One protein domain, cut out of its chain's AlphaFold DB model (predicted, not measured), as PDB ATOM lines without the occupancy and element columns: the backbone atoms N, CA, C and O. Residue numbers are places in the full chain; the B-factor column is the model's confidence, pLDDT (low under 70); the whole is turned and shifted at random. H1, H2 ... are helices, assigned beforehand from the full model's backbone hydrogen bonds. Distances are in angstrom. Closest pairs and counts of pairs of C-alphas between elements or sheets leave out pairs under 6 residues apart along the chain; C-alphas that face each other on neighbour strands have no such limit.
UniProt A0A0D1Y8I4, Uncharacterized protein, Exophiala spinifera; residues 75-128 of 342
ATOM      1  N   TYR A  75     258.759 140.767 163.036       69.62
ATOM      2  CA  TYR A  75     257.474 141.199 162.470       69.62
ATOM      3  C   TYR A  75     256.621 141.999 163.467       69.62
ATOM      4  O   TYR A  75     255.888 142.915 163.091       69.62
ATOM      5  N   SER A  76     256.732 141.687 164.763       72.56
ATOM      6  CA  SER A  76     255.975 142.398 165.796       72.56
ATOM      7  C   SER A  76     256.475 143.828 166.004       72.56
ATOM      8  O   SER A  76     255.676 144.698 166.349       72.56
ATOM      9  N   TYR A  77     257.770 144.082 165.805       75.62
ATOM     10  CA  TYR A  77     258.351 145.408 166.002       75.62
ATOM     11  C   TYR A  77     257.968 146.366 164.869       75.62
ATOM     12  O   TYR A  77     257.479 147.462 165.140       75.62
ATOM     13  N   CYS A  78     258.075 145.922 163.609       79.88
ATOM     14  CA  CYS A  78     257.655 146.710 162.445       79.88
ATOM     15  C   CYS A  78     256.180 147.119 162.548       79.88
ATOM     16  O   CYS A  78     255.846 148.290 162.407       79.88
ATOM     17  N   ARG A  79     255.308 146.176 162.925       81.88
ATOM     18  CA  ARG A  79     253.876 146.449 163.079       81.88
ATOM     19  C   ARG A  79     253.572 147.476 164.175       81.88
ATOM     20  O   ARG A  79     252.628 148.248 164.038       81.88
ATOM     21  N   MET A  80     254.331 147.481 165.273       86.25
ATOM     22  CA  MET A  80     254.158 148.495 166.321       86.25
ATOM     23  C   MET A  80     254.641 149.873 165.873       86.25
ATOM     24  O   MET A  80     254.035 150.871 166.263       86.25
ATOM     25  N   ARG A  81     255.683 149.931 165.036       88.81
ATOM     26  CA  ARG A  81     256.199 151.185 164.480       88.81
ATOM     27  C   ARG A  81     255.154 151.884 163.610       88.81
ATOM     28  O   ARG A  81     254.869 153.049 163.857       88.81
ATOM     29  N   ASP A  82     254.488 151.145 162.725       85.75
ATOM     30  CA  ASP A  82     253.431 151.701 161.867       85.75
ATOM     31  C   ASP A  82     252.256 152.270 162.686       85.75
ATOM     32  O   ASP A  82     251.748 153.357 162.408       85.75
ATOM     33  N   VAL A  83     251.843 151.555 163.741       86.12
ATOM     34  CA  VAL A  83     250.764 152.005 164.643       86.12
ATOM     35  C   VAL A  83     251.168 153.272 165.398       86.12
ATOM     36  O   VAL A  83     250.338 154.161 165.602       86.12
ATOM     37  N   TYR A  84     252.429 153.358 165.820       92.38
ATOM     38  CA  TYR A  84     252.964 154.537 166.489       92.38
ATOM     39  C   TYR A  84     253.007 155.744 165.546       92.38
ATOM     40  O   TYR A  84     252.489 156.806 165.899       92.38
ATOM     41  N   ASP A  85     253.539 155.568 164.337       91.06
ATOM     42  CA  ASP A  85     253.611 156.617 163.317       91.06
ATOM     43  C   ASP A  85     252.217 157.168 162.986       91.06
ATOM     44  O   ASP A  85     251.999 158.385 162.993       91.06
ATOM     45  N   GLU A  86     251.231 156.288 162.797       88.19
ATOM     46  CA  GLU A  86     249.856 156.705 162.532       88.19
ATOM     47  C   GLU A  86     249.232 157.459 163.722       88.19
ATOM     48  O   GLU A  86     248.540 158.468 163.537       88.19
ATOM     49  N   ALA A  87     249.474 157.008 164.958       86.88
ATOM     50  CA  ALA A  87     248.968 157.677 166.155       86.88
ATOM     51  C   ALA A  87     249.551 159.092 166.314       86.88
ATOM     52  O   ALA A  87     248.804 160.030 166.613       86.88
ATOM     53  N   VAL A  88     250.854 159.259 166.062       89.88
ATOM     54  CA  VAL A  88     251.542 160.559 166.115       89.88
ATOM     55  C   VAL A  88     251.005 161.502 165.041       89.88
ATOM     56  O   VAL A  88     250.667 162.648 165.344       89.88
ATOM     57  N   GLN A  89     250.823 161.020 163.810       89.62
ATOM     58  CA  GLN A  89     250.225 161.821 162.741       89.62
ATOM     59  C   GLN A  89     248.791 162.247 163.085       89.62
ATOM     60  O   GLN A  89     248.431 163.417 162.931       89.62
ATOM     61  N   ARG A  90     247.953 161.340 163.603       81.69
ATOM     62  CA  ARG A  90     246.581 161.680 164.023       81.69
ATOM     63  C   ARG A  90     246.562 162.715 165.148       81.69
ATOM     64  O   ARG A  90     245.726 163.624 165.113       81.69
ATOM     65  N   LEU A  91     247.472 162.602 166.117       84.62
ATOM     66  CA  LEU A  91     247.626 163.579 167.194       84.62
ATOM     67  C   LEU A  91     248.021 164.954 166.642       84.62
ATOM     68  O   LEU A  91     247.387 165.951 166.993       84.62
ATOM     69  N   TYR A  92     248.984 164.998 165.719       87.06
ATOM     70  CA  TYR A  92     249.383 166.219 165.021       87.06
ATOM     71  C   TYR A  92     248.186 166.919 164.360       87.06
ATOM     72  O   TYR A  92     247.904 168.088 164.642       87.06
ATOM     73  N   TRP A  93     247.399 166.187 163.565       85.12
ATOM     74  CA  TRP A  93     246.216 166.737 162.899       85.12
ATOM     75  C   TRP A  93     245.133 167.210 163.879       85.12
ATOM     76  O   TRP A  93     244.457 168.214 163.622       85.12
ATOM     77  N   ALA A  94     244.960 166.519 165.010       79.06
ATOM     78  CA  ALA A  94     244.013 166.913 166.050       79.06
ATOM     79  C   ALA A  94     244.430 168.222 166.740       79.06
ATOM     80  O   ALA A  94     243.597 169.121 166.903       79.06
ATOM     81  N   CYS A  95     245.709 168.352 167.095       83.19
ATOM     82  CA  CYS A  95     246.263 169.547 167.723       83.19
ATOM     83  C   CYS A  95     246.270 170.743 166.765       83.19
ATOM     84  O   CYS A  95     245.843 171.835 167.147       83.19
ATOM     85  N   ARG A  96     246.620 170.531 165.490       81.06
ATOM     86  CA  ARG A  96     246.578 171.579 164.463       81.06
ATOM     87  C   ARG A  96     245.195 172.221 164.341       81.06
ATOM     88  O   ARG A  96     245.075 173.444 164.282       81.06
ATOM     89  N   ARG A  97     244.133 171.409 164.337       79.31
ATOM     90  CA  ARG A  97     242.745 171.904 164.253       79.31
ATOM     91  C   ARG A  97     242.318 172.706 165.479       79.31
ATOM     92  O   ARG A  97     241.392 173.506 165.376       79.31
ATOM     93  N   ARG A  98     242.963 172.492 166.626       71.94
ATOM     94  CA  ARG A  98     242.611 173.126 167.903       71.94
ATOM     95  C   ARG A  98     243.498 174.315 168.277       71.94
ATOM     96  O   ARG A  98     243.288 174.870 169.340       71.94
ATOM     97  N   ARG A  99     244.408 174.746 167.391       68.62
ATOM     98  CA  ARG A  99     245.346 175.880 167.570       68.62
ATOM     99  C   ARG A  99     246.352 175.762 168.722       68.62
ATOM    100  O   ARG A  99     247.187 176.648 168.849       68.62
ATOM    101  N   ASP A 100     246.355 174.656 169.455       78.00
ATOM    102  CA  ASP A 100     247.228 174.449 170.612       78.00
ATOM    103  C   ASP A 100     248.201 173.293 170.345       78.00
ATOM    104  O   ASP A 100     248.184 172.268 171.029       78.00
ATOM    105  N   PHE A 101     249.021 173.413 169.297       80.25
ATOM    106  CA  PHE A 101     250.122 172.473 169.100       80.25
ATOM    107  C   PHE A 101     251.253 172.826 170.080       80.25
ATOM    108  O   PHE A 101     251.714 173.969 170.068       80.25
ATOM    109  N   PRO A 102     251.678 171.900 170.958       78.62
ATOM    110  CA  PRO A 102     252.744 172.158 171.917       78.62
ATOM    111  C   PRO A 102     254.100 172.043 171.212       78.62
ATOM    112  O   PRO A 102     254.777 171.030 171.333       78.62
ATOM    113  N   GLY A 103     254.464 173.056 170.428       85.06
ATOM    114  CA  GLY A 103     255.707 173.050 169.666       85.06
ATOM    115  C   GLY A 103     255.655 173.903 168.407       85.06
ATOM    116  O   GLY A 103     254.658 174.579 168.132       85.06
ATOM    117  N   ASP A 104     256.727 173.830 167.631       84.38
ATOM    118  CA  ASP A 104     256.781 174.437 166.309       84.38
ATOM    119  C   ASP A 104     256.029 173.554 165.312       84.38
ATOM    120  O   ASP A 104     256.179 172.331 165.283       84.38
ATOM    121  N   VAL A 105     255.177 174.178 164.500       86.19
ATOM    122  CA  VAL A 105     254.440 173.462 163.458       86.19
ATOM    123  C   VAL A 105     255.435 173.118 162.342       86.19
ATOM    124  O   VAL A 105     256.012 174.045 161.769       86.19
ATOM    125  N   PRO A 106     255.657 171.828 162.029       87.69
ATOM    126  CA  PRO A 106     256.565 171.413 160.969       87.69
ATOM    127  C   PRO A 106     256.142 171.997 159.620       87.69
ATOM    128  O   PRO A 106     254.955 172.225 159.370       87.69
ATOM    129  N   ASP A 107     257.121 172.248 158.748       86.81
ATOM    130  CA  ASP A 107     256.851 172.822 157.433       86.81
ATOM    131  C   ASP A 107     256.071 171.831 156.559       86.81
ATOM    132  O   ASP A 107     256.505 170.716 156.276       86.81
ATOM    133  N   GLU A 108     254.894 172.257 156.122       87.12
ATOM    134  CA  GLU A 108     253.983 171.454 155.309       87.12
ATOM    135  C   GLU A 108     254.101 171.757 153.819       87.12
ATOM    136  O   GLU A 108     253.384 171.169 153.006       87.12
ATOM    137  N   SER A 109     254.990 172.677 153.443       87.44
ATOM    138  CA  SER A 109     255.218 173.047 152.047       87.44
ATOM    139  C   SER A 109     255.595 171.842 151.168       87.44
ATOM    140  O   SER A 109     255.308 171.841 149.971       87.44
ATOM    141  N   MET A 110     256.151 170.784 151.771       79.56
ATOM    142  CA  MET A 110     256.532 169.523 151.124       79.56
ATOM    143  C   MET A 110     255.397 168.482 151.024       79.56
ATOM    144  O   MET A 110     255.606 167.386 150.505       79.56
ATOM    145  N   GLY A 111     254.183 168.803 151.480       83.56
ATOM    146  CA  GLY A 111     252.973 167.994 151.292       83.56
ATOM    147  C   GLY A 111     252.712 166.951 152.383       83.56
ATOM    148  O   GLY A 111     251.621 166.937 152.948       83.56
ATOM    149  N   ALA A 112     253.687 166.095 152.701       85.38
ATOM    150  CA  ALA A 112     253.553 165.087 153.756       85.38
ATOM    151  C   ALA A 112     254.445 165.432 154.953       85.38
ATOM    152  O   ALA A 112     255.665 165.481 154.835       85.38
ATOM    153  N   VAL A 113     253.825 165.650 156.114       87.62
ATOM    154  CA  VAL A 113     254.554 165.839 157.371       87.62
ATOM    155  C   VAL A 113     255.019 164.469 157.861       87.62
ATOM    156  O   VAL A 113     254.198 163.605 158.170       87.62
ATOM    157  N   THR A 114     256.332 164.258 157.909       89.12
ATOM    158  CA  THR A 114     256.929 163.021 158.422       89.12
ATOM    159  C   THR A 114     256.809 162.953 159.945       89.12
ATOM    160  O   THR A 114     256.773 163.986 160.616       89.12
ATOM    161  N   THR A 115     256.768 161.741 160.515       91.06
ATOM    162  CA  THR A 115     256.763 161.563 161.979       91.06
ATOM    163  C   THR A 115     257.950 162.279 162.618       91.06
ATOM    164  O   THR A 115     257.788 162.942 163.635       91.06
ATOM    165  N   ASP A 116     259.118 162.210 161.981       89.62
ATOM    166  CA  ASP A 116     260.338 162.851 162.464       89.62
ATOM    167  C   ASP A 116     260.193 164.377 162.575       89.62
ATOM    168  O   ASP A 116     260.461 164.955 163.624       89.62
ATOM    169  N   ALA A 117     259.610 165.030 161.563       89.31
ATOM    170  CA  ALA A 117     259.330 166.465 161.613       89.31
ATOM    171  C   ALA A 117     258.342 166.836 162.738       89.31
ATOM    172  O   ALA A 117     258.488 167.885 163.368       89.31
ATOM    173  N   ILE A 118     257.356 165.974 163.027       88.75
ATOM    174  CA  ILE A 118     256.426 166.165 164.156       88.75
ATOM    175  C   ILE A 118     257.181 166.055 165.481       88.75
ATOM    176  O   ILE A 118     257.004 166.895 166.360       88.75
ATOM    177  N   LEU A 119     258.022 165.033 165.631       90.06
ATOM    178  CA  LEU A 119     258.800 164.807 166.848       90.06
ATOM    179  C   LEU A 119     259.819 165.929 167.089       90.06
ATOM    180  O   LEU A 119     259.988 166.352 168.237       90.06
ATOM    181  N   HIS A 120     260.421 166.464 166.025       88.81
ATOM    182  CA  HIS A 120     261.260 167.659 166.068       88.81
ATOM    183  C   HIS A 120     260.467 168.902 166.486       88.81
ATOM    184  O   HIS A 120     260.897 169.633 167.376       88.81
ATOM    185  N   GLY A 121     259.285 169.116 165.900       85.50
ATOM    186  CA  GLY A 121     258.402 170.232 166.252       85.50
ATOM    187  C   GLY A 121     257.958 170.202 167.716       85.50
ATOM    188  O   GLY A 121     257.889 171.243 168.362       85.50
ATOM    189  N   LEU A 122     257.732 169.004 168.269       86.62
ATOM    190  CA  LEU A 122     257.413 168.783 169.687       86.62
ATOM    191  C   LEU A 122     258.631 168.905 170.624       86.62
ATOM    192  O   LEU A 122     258.467 168.844 171.842       86.62
ATOM    193  N   GLY A 123     259.850 169.026 170.085       86.25
ATOM    194  CA  GLY A 123     261.089 169.023 170.864       86.25
ATOM    195  C   GLY A 123     261.391 167.686 171.551       86.25
ATOM    196  O   GLY A 123     262.138 167.658 172.528       86.25
ATOM    197  N   LEU A 124     260.795 166.585 171.078       84.19
ATOM    198  CA  LEU A 124     261.035 165.235 171.605       84.19
ATOM    199  C   LEU A 124     262.332 164.636 171.058       84.19
ATOM    200  O   LEU A 124     262.991 163.864 171.751       84.19
ATOM    201  N   ILE A 125     262.698 165.016 169.834       86.62
ATOM    202  CA  ILE A 125     263.999 164.724 169.238       86.62
ATOM    203  C   ILE A 125     264.800 166.021 169.295       86.62
ATOM    204  O   ILE A 125     264.441 167.029 168.686       86.62
ATOM    205  N   GLY A 126     265.851 166.022 170.112       79.62
ATOM    206  CA  GLY A 126     266.792 167.133 170.144       79.62
ATOM    207  C   GLY A 126     267.664 167.126 168.882       79.62
ATOM    208  O   GLY A 126     267.970 166.044 168.386       79.62
ATOM    209  N   PRO A 127     268.168 168.284 168.420       71.56
ATOM    210  CA  PRO A 127     269.047 168.413 167.242       71.56
ATOM    211  C   PRO A 127     270.437 167.747 167.388       71.56
ATOM    212  O   PRO A 127     271.381 168.090 166.691       71.56
ATOM    213  N   GLY A 128     270.604 166.844 168.354       71.69
ATOM    214  CA  GLY A 128     271.786 165.998 168.531       71.69
ATOM    215  C   GLY A 128     271.437 164.516 168.669       71.69
ATOM    216  O   GLY A 128     272.295 163.727 169.053       71.69
TER     217      GLY A 128
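AT A GLANCE: This is residues 75 to 128 of the 342 residues of an uncharacterized protein of Exophiala spinifera (UniProt A0A0D1Y8I4). One long helix, H1, makes the longest axis, and the short helix H2 packs on one side of it, against residues 85 to 92. The first residues of H1, 75 to 83, stick out as a free arm, while from its other end a long loop, residues 98 to 114, folds back to H2; the last residues, 122 to 128, form a tail that leads away from H1. The printed part has 54 residues, with two named helices in the order H1, H2 and no named strand, and its class is all helix. It is only just compact, close to loose, with a radius of gyration of the C-alphas of 11.9 A, and it spans 36 by 28 by 21 A.

HOW THE PARTS SIT: Begin with H1, residues 75 to 97, and look from it to H2, residues 115 to 121. The two touch, H1 with its residues 85 to 92 alone; their closest C-alphas are those of Asp 85 and Thr 115, 6.0 A apart. Their lines stand at a steep tilt of 44 degrees, and they run the same way. In both helices each O i to N i+4 pair is within hydrogen-bond range.

IN THESE COORDINATES: Find C-alpha 75 at (257.474, 141.199, 162.470); from there H1 runs 34.1 A to C-alpha 97 at (242.745, 171.904, 164.253). H2 begins at C-alpha 115, (256.763, 161.563, 161.979), and ends at C-alpha 121, (258.402, 170.232, 166.252), 9.8 A on.

THE WHOLE: The two C-alphas farthest apart are those of Tyr 75 and Arg 99, 37.1 A. The link from H1 to H2, 17 residues, is long. The printed part has no cut. Its mean pLDDT is 83.8, and residues 75 and 99 are under 70.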